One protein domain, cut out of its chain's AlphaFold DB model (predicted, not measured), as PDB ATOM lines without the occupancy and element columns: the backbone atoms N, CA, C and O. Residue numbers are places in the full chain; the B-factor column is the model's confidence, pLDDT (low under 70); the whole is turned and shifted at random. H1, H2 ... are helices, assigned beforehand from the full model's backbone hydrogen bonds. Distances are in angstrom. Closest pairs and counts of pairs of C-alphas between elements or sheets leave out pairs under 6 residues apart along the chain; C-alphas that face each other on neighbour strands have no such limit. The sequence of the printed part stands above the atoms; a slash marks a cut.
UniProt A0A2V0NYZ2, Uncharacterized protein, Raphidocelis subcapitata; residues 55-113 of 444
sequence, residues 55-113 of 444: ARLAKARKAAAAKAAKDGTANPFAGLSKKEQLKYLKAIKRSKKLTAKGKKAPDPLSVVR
ATOM      1  N   ALA A  55      71.937 123.154  81.410       85.12
ATOM      2  CA  ALA A  55      72.269 121.733  81.295       85.12
ATOM      3  C   ALA A  55      72.824 121.164  82.617       85.12
ATOM      4  O   ALA A  55      72.426 120.093  83.080       85.12
ATOM      5  N   ARG A  56      73.697 121.922  83.300       82.69
ATOM      6  CA  ARG A  56      74.216 121.550  84.629       82.69
ATOM      7  C   ARG A  56      73.125 121.535  85.703       82.69
ATOM      8  O   ARG A  56      73.169 120.672  86.579       82.69
ATOM      9  N   LEU A  57      72.165 122.461  85.654       86.00
ATOM     10  CA  LEU A  57      71.030 122.486  86.582       86.00
ATOM     11  C   LEU A  57      70.078 121.309  86.324       86.00
ATOM     12  O   LEU A  57      69.673 120.650  87.277       86.00
ATOM     13  N   ALA A  58      69.785 120.992  85.062       85.88
ATOM     14  CA  ALA A  58      68.949 119.860  84.667       85.88
ATOM     15  C   ALA A  58      69.560 118.519  85.108       85.88
ATOM     16  O   ALA A  58      68.886 117.716  85.755       85.88
ATOM     17  N   LYS A  59      70.867 118.318  84.877       89.94
ATOM     18  CA  LYS A  59      71.593 117.126  85.350       89.94
ATOM     19  C   LYS A  59      71.554 117.002  86.876       89.94
ATOM     20  O   LYS A  59      71.351 115.909  87.398       89.94
ATOM     21  N   ALA A  60      71.706 118.115  87.598       86.25
ATOM     22  CA  ALA A  60      71.629 118.121  89.056       86.25
ATOM     23  C   ALA A  60      70.216 117.816  89.584       86.25
ATOM     24  O   ALA A  60      70.095 117.056  90.541       86.25
ATOM     25  N   ARG A  61      69.162 118.350  88.947       86.62
ATOM     26  CA  ARG A  61      67.762 118.030  89.276       86.62
ATOM     27  C   ARG A  61      67.475 116.544  89.075       86.62
ATOM     28  O   ARG A  61      66.935 115.918  89.979       86.62
ATOM     29  N   LYS A  62      67.886 115.972  87.934       90.38
ATOM     30  CA  LYS A  62      67.689 114.547  87.624       90.38
ATOM     31  C   LYS A  62      68.416 113.646  88.625       90.38
ATOM     32  O   LYS A  62      67.826 112.701  89.134       90.38
ATOM     33  N   ALA A  63      69.662 113.978  88.973       88.94
ATOM     34  CA  ALA A  63      70.429 113.230  89.970       88.94
ATOM     35  C   ALA A  63      69.820 113.322  91.381       88.94
ATOM     36  O   ALA A  63      69.768 112.322  92.093       88.94
ATOM     37  N   ALA A  64      69.345 114.503  91.786       85.50
ATOM     38  CA  ALA A  64      68.707 114.688  93.086       85.50
ATOM     39  C   ALA A  64      67.345 113.991  93.173       85.50
ATOM     40  O   ALA A  64      67.059 113.387  94.198       85.50
ATOM     41  N   ALA A  65      66.550 114.012  92.098       85.81
ATOM     42  CA  ALA A  65      65.283 113.290  92.015       85.81
ATOM     43  C   ALA A  65      65.489 111.768  92.072       85.81
ATOM     44  O   ALA A  65      64.816 111.094  92.840       85.81
ATOM     45  N   ALA A  66      66.462 111.238  91.322       90.31
ATOM     46  CA  ALA A  66      66.785 109.812  91.344       90.31
ATOM     47  C   ALA A  66      67.277 109.350  92.723       90.31
ATOM     48  O   ALA A  66      66.921 108.266  93.173       90.31
ATOM     49  N   LYS A  67      68.077 110.176  93.410       88.06
ATOM     50  CA  LYS A  67      68.511 109.886  94.779       88.06
ATOM     51  C   LYS A  67      67.341 109.940  95.766       88.06
ATOM     52  O   LYS A  67      67.175 109.018  96.546       88.06
ATOM     53  N   ALA A  68      66.515 110.980  95.686       86.50
ATOM     54  CA  ALA A  68      65.344 111.143  96.542       86.50
ATOM     55  C   ALA A  68      64.359 109.967  96.400       86.50
ATOM     56  O   ALA A  68      63.901 109.435  97.405       86.50
ATOM     57  N   ALA A  69      64.132 109.491  95.170       87.56
ATOM     58  CA  ALA A  69      63.311 108.313  94.894       87.56
ATOM     59  C   ALA A  69      63.889 107.022  95.497       87.56
ATOM     60  O   ALA A  69      63.140 106.228  96.055       87.56
ATOM     61  N   LYS A  70      65.214 106.822  95.426       92.25
ATOM     62  CA  LYS A  70      65.884 105.671  96.061       92.25
ATOM     63  C   LYS A  70      65.824 105.723  97.587       92.25
ATOM     64  O   LYS A  70      65.638 104.693  98.218       92.25
ATOM     65  N   ASP A  71      65.973 106.916  98.156       87.38
ATOM     66  CA  ASP A  71      66.013 107.127  99.606       87.38
ATOM     67  C   ASP A  71      64.601 107.265 100.223       87.38
ATOM     68  O   ASP A  71      64.483 107.458 101.430       87.38
ATOM     69  N   GLY A  72      63.527 107.238  99.417       91.44
ATOM     70  CA  GLY A  72      62.155 107.495  99.879       91.44
ATOM     71  C   GLY A  72      61.936 108.914 100.428       91.44
ATOM     72  O   GLY A  72      61.022 109.145 101.214       91.44
ATOM     73  N   THR A  73      62.786 109.874 100.052       88.19
ATOM     74  CA  THR A  73      62.750 111.255 100.559       88.19
ATOM     75  C   THR A  73      62.160 112.222  99.534       88.19
ATOM     76  O   THR A  73      62.162 111.974  98.329       88.19
ATOM     77  N   ALA A  74      61.650 113.366  99.999       87.56
ATOM     78  CA  ALA A  74      61.157 114.410  99.106       87.56
ATOM     79  C   ALA A  74      62.303 115.014  98.272       87.56
ATOM     80  O   ALA A  74      63.402 115.265  98.774       87.56
ATOM     81  N   ASN A  75      62.038 115.305  96.994       86.50
ATOM     82  CA  ASN A  75      63.018 115.949  96.121       86.50
ATOM     83  C   ASN A  75      63.378 117.348  96.670       86.50
ATOM     84  O   ASN A  75      62.509 118.221  96.695       86.50
ATOM     85  N   PRO A  76      64.648 117.623  97.034       82.12
ATOM     86  CA  PRO A  76      65.040 118.882  97.678       82.12
ATOM     87  C   PRO A  76      64.934 120.105  96.754       82.12
ATOM     88  O   PRO A  76      65.110 121.234  97.205       82.12
ATOM     89  N   PHE A  77      64.684 119.897  95.457       86.81
ATOM     90  CA  PHE A  77      64.444 120.962  94.485       86.81
ATOM     91  C   PHE A  77      62.954 121.264  94.261       86.81
ATOM     92  O   PHE A  77      62.649 122.247  93.581       86.81
ATOM     93  N   ALA A  78      62.036 120.451  94.799       87.88
ATOM     94  CA  ALA A  78      60.601 120.678  94.670       87.88
ATOM     95  C   ALA A  78      60.194 121.970  95.401       87.88
ATOM     96  O   ALA A  78      60.615 122.212  96.529       87.88
ATOM     97  N   GLY A  79      59.422 122.832  94.733       86.31
ATOM     98  CA  GLY A  79      58.949 124.107  95.290       86.31
ATOM     99  C   GLY A  79      59.972 125.254  95.329       86.31
ATOM    100  O   GLY A  79      59.602 126.371  95.673       86.31
ATOM    101  N   LEU A  80      61.238 125.034  94.949       88.00
ATOM    102  CA  LEU A  80      62.251 126.101  94.890       88.00
ATOM    103  C   LEU A  80      62.245 126.822  93.536       88.00
ATOM    104  O   LEU A  80      62.270 126.181  92.483       88.00
ATOM    105  N   SER A  81      62.349 128.153  93.543       90.19
ATOM    106  CA  SER A  81      62.536 128.953  92.324       90.19
ATOM    107  C   SER A  81      63.888 128.663  91.655       90.19
ATOM    108  O   SER A  81      64.871 128.310  92.308       90.19
ATOM    109  N   LYS A  82      64.018 128.878  90.335       85.19
ATOM    110  CA  LYS A  82      65.276 128.633  89.585       85.19
ATOM    111  C   LYS A  82      66.502 129.316  90.224       85.19
ATOM    112  O   LYS A  82      67.598 128.750  90.240       85.19
ATOM    113  N   LYS A  83      66.318 130.509  90.804       87.00
ATOM    114  CA  LYS A  83      67.361 131.265  91.520       87.00
ATOM    115  C   LYS A  83      67.761 130.590  92.837       87.00
ATOM    116  O   LYS A  83      68.952 130.524  93.145       87.00
ATOM    117  N   GLU A  84      66.804 130.067  93.595       88.56
ATOM    118  CA  GLU A  84      67.042 129.324  94.841       88.56
ATOM    119  C   GLU A  84      67.699 127.975  94.583       88.56
ATOM    120  O   GLU A  84      68.662 127.624  95.259       88.56
ATOM    121  N   GLN A  85      67.283 127.277  93.531       88.44
ATOM    122  CA  GLN A  85      67.910 126.027  93.120       88.44
ATOM    123  C   GLN A  85      69.388 126.221  92.740       88.44
ATOM    124  O   GLN A  85      70.246 125.420  93.117       88.44
ATOM    125  N   LEU A  86      69.730 127.318  92.052       87.12
ATOM    126  CA  LEU A  86      71.126 127.675  91.767       87.12
ATOM    127  C   LEU A  86      71.915 128.032  93.039       87.12
ATOM    128  O   LEU A  86      73.097 127.687  93.137       87.12
ATOM    129  N   LYS A  87      71.293 128.709  94.015       88.75
ATOM    130  CA  LYS A  87      71.908 128.973  95.329       88.75
ATOM    131  C   LYS A  87      72.160 127.671  96.091       88.75
ATOM    132  O   LYS A  87      73.277 127.478  96.570       88.75
ATOM    133  N   TYR A  88      71.186 126.762  96.117       89.50
ATOM    134  CA  TYR A  88      71.294 125.439  96.733       89.50
ATOM    135  C   TYR A  88      72.442 124.628  96.125       89.50
ATOM    136  O   TYR A  88      73.310 124.120  96.835       89.50
ATOM    137  N   LEU A  89      72.546 124.610  94.792       88.69
ATOM    138  CA  LEU A  89      73.626 123.917  94.090       88.69
ATOM    139  C   LEU A  89      75.013 124.488  94.437       88.69
ATOM    140  O   LEU A  89      75.979 123.742  94.621       88.69
ATOM    141  N   LYS A  90      75.130 125.819  94.545       90.31
ATOM    142  CA  LYS A  90      76.369 126.476  94.996       90.31
ATOM    143  C   LYS A  90      76.683 126.136  96.457       90.31
ATOM    144  O   LYS A  90      77.858 125.935  96.770       90.31
ATOM    145  N   ALA A  91      75.674 126.044  97.323       89.62
ATOM    146  CA  ALA A  91      75.834 125.646  98.718       89.62
ATOM    147  C   ALA A  91      76.335 124.198  98.838       89.62
ATOM    148  O   ALA A  91      77.319 123.976  99.535       89.62
ATOM    149  N   ILE A  92      75.783 123.252  98.064       89.31
ATOM    150  CA  ILE A  92      76.266 121.859  98.005       89.31
ATOM    151  C   ILE A  92      77.724 121.786  97.530       89.31
ATOM    152  O   ILE A  92      78.540 121.051  98.081       89.31
ATOM    153  N   LYS A  93      78.099 122.552  96.497       90.50
ATOM    154  CA  LYS A  93      79.498 122.571  96.028       90.50
ATOM    155  C   LYS A  93      80.448 123.123  97.092       90.50
ATOM    156  O   LYS A  93      81.550 122.604  97.262       90.50
ATOM    157  N   ARG A  94      80.030 124.170  97.809       89.75
ATOM    158  CA  ARG A  94      80.804 124.736  98.921       89.75
ATOM    159  C   ARG A  94      80.894 123.765 100.096       89.75
ATOM    160  O   ARG A  94      81.988 123.624 100.630       89.75
ATOM    161  N   SER A  95      79.810 123.077 100.452       89.62
ATOM    162  CA  SER A  95      79.811 122.105 101.548       89.62
ATOM    163  C   SER A  95      80.756 120.945 101.250       89.62
ATOM    164  O   SER A  95      81.646 120.697 102.053       89.62
ATOM    165  N   LYS A  96      80.698 120.355 100.047       90.56
ATOM    166  CA  LYS A  96      81.645 119.310  99.607       90.56
ATOM    167  C   LYS A  96      83.108 119.765  99.648       90.56
ATOM    168  O   LYS A  96      83.991 119.012 100.043       90.56
ATOM    169  N   LYS A  97      83.384 121.017  99.263       91.31
ATOM    170  CA  LYS A  97      84.741 121.586  99.327       91.31
ATOM    171  C   LYS A  97      85.213 121.814 100.768       91.31
ATOM    172  O   LYS A  97      86.411 121.763 101.023       91.31
ATOM    173  N   LEU A  98      84.300 122.112 101.692       90.06
ATOM    174  CA  LEU A  98      84.609 122.282 103.112       90.06
ATOM    175  C   LEU A  98      84.810 120.932 103.808       90.06
ATOM    176  O   LEU A  98      85.783 120.799 104.546       90.06
ATOM    177  N   THR A  99      83.983 119.926 103.507       90.31
ATOM    178  CA  THR A  99      84.140 118.568 104.052       90.31
ATOM    179  C   THR A  99      85.436 117.919 103.577       90.31
ATOM    180  O   THR A  99      86.155 117.355 104.392       90.31
ATOM    181  N   ALA A 100      85.820 118.102 102.308       92.19
ATOM    182  CA  ALA A 100      87.121 117.655 101.792       92.19
ATOM    183  C   ALA A 100      88.325 118.320 102.493       92.19
ATOM    184  O   ALA A 100      89.441 117.822 102.420       92.19
ATOM    185  N   LYS A 101      88.111 119.454 103.175       91.50
ATOM    186  CA  LYS A 101      89.123 120.156 103.980       91.50
ATOM    187  C   LYS A 101      89.009 119.862 105.481       91.50
ATOM    188  O   LYS A 101      89.584 120.603 106.273       91.50
ATOM    189  N   GLY A 102      88.209 118.870 105.883       92.88
ATOM    190  CA  GLY A 102      87.960 118.544 107.291       92.88
ATOM    191  C   GLY A 102      87.186 119.619 108.065       92.88
ATOM    192  O   GLY A 102      87.173 119.610 109.291       92.88
ATOM    193  N   LYS A 103      86.549 120.581 107.380       91.44
ATOM    194  CA  LYS A 103      85.761 121.640 108.024       91.44
ATOM    195  C   LYS A 103      84.290 121.240 108.082       91.44
ATOM    196  O   LYS A 103      83.733 120.786 107.083       91.44
ATOM    197  N   LYS A 104      83.640 121.489 109.226       88.56
ATOM    198  CA  LYS A 104      82.190 121.306 109.385       88.56
ATOM    199  C   LYS A 104      81.459 122.203 108.384       88.56
ATOM    200  O   LYS A 104      81.544 123.429 108.460       88.56
ATOM    201  N   ALA A 105      80.796 121.589 107.410       89.12
ATOM    202  CA  ALA A 105      80.038 122.318 106.409       89.12
ATOM    203  C   ALA A 105      78.641 122.671 106.949       89.12
ATOM    204  O   ALA A 105      78.015 121.820 107.583       89.12
ATOM    205  N   PRO A 106      78.137 123.893 106.704       82.00
ATOM    206  CA  PRO A 106      76.752 124.224 107.017       82.00
ATOM    207  C   PRO A 106      75.803 123.410 106.130       82.00
ATOM    208  O   PRO A 106      76.119 123.142 104.964       82.00
ATOM    209  N   ASP A 107      74.642 123.044 106.676       85.81
ATOM    210  CA  ASP A 107      73.587 122.357 105.931       85.81
ATOM    211  C   ASP A 107      73.188 123.211 104.710       85.81
ATOM    212  O   ASP A 107      72.804 124.374 104.883       85.81
ATOM    213  N   PRO A 108      73.284 122.696 103.470       83.31
ATOM    214  CA  PRO A 108      72.940 123.461 102.277       83.31
ATOM    215  C   PRO A 108      71.490 123.972 102.274       83.31
ATOM    216  O   PRO A 108      71.231 124.989 101.627       83.31
ATOM    217  N   LEU A 109      70.560 123.336 103.003       80.19
ATOM    218  CA  LEU A 109      69.172 123.805 103.129       80.19
ATOM    219  C   LEU A 109      69.060 125.072 103.992       80.19
ATOM    220  O   LEU A 109      68.235 125.941 103.701       80.19
ATOM    221  N   SER A 110      69.942 125.241 104.984       80.94
ATOM    222  CA  SER A 110      69.984 126.439 105.841       80.94
ATOM    223  C   SER A 110      70.377 127.717 105.089       80.94
ATOM    224  O   SER A 110      70.062 128.817 105.526       80.94
ATOM    225  N   VAL A 111      71.037 127.586 103.933       78.19
ATOM    226  CA  VAL A 111      71.502 128.720 103.113       78.19
ATOM    227  C   VAL A 111      70.405 129.240 102.173       78.19
ATOM    228  O   VAL A 111      70.520 130.344 101.637       78.19
ATOM    229  N   VAL A 112      69.367 128.438 101.916       77.69
ATOM    230  CA  VAL A 112      68.356 128.719 100.884       77.69
ATOM    231  C   VAL A 112      67.021 129.142 101.471       77.69
ATOM    232  O   VAL A 112      66.328 129.922 100.823       77.69
ATOM    233  N   ARG A 113      66.680 128.711 102.690       71.62
ATOM    234  CA  ARG A 113      65.483 129.221 103.361       71.62
ATOM    235  C   ARG A 113      65.648 130.732 103.590       71.62
ATOM    236  O   ARG A 113      66.618 131.123 104.240       71.62
TER     237      ARG A 113
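Overview. This is residues 55 to 113 of the 444 residues of an uncharacterized protein of Raphidocelis subcapitata (UniProt A0A2V0NYZ2). Two helices, H1 and H2, make an open L: they come near each other by their first turns and spread apart from there. The chain folds back twice: residues 71 to 81 lead from the far end of H1 back to the start of H2, and the tail of residues 100 to 113 turns round at the far end of H2 and folds back beside it. The printed part has 59 residues with two named helices, H1 then H2, and no named strand; the class is all helix. It is compact, with a radius of gyration of the C-alphas of 11.8 A, and spans 29 by 26 by 23 A.

Arrangement. Look first at the longest helix, H2, residues 82 to 99, and then at H1, residues 55 to 70. The two are close but not clearly touching, with 2 pairs of C-alphas within 8 A. Their closest C-alphas are those of Leu 57 and Leu 86, 7.3 A apart. Their lines are about perpendicular, at 73 degrees, and their centres are 13.8 A apart. In H1 and H2 every backbone O i to N i+4 pair is within hydrogen-bond range.

Along the chain. Find C-alpha 82 at (65.276, 128.633, 89.585); from there H2 runs 25.8 A to C-alpha 99 at (84.140, 118.568, 104.052). Then go to C-alpha 55 at (72.269, 121.733, 81.295), where H1 begins; it runs 22.7 A to C-alpha 70.

Size, cuts and confidence. The two C-alphas farthest apart are those of Gly 79 and Gly 102, at 31.9 A. The link from H1 to H2 is long, with 11 residues. The printed part has no cut. Its mean pLDDT is 87.3, and no printed residue is under 70.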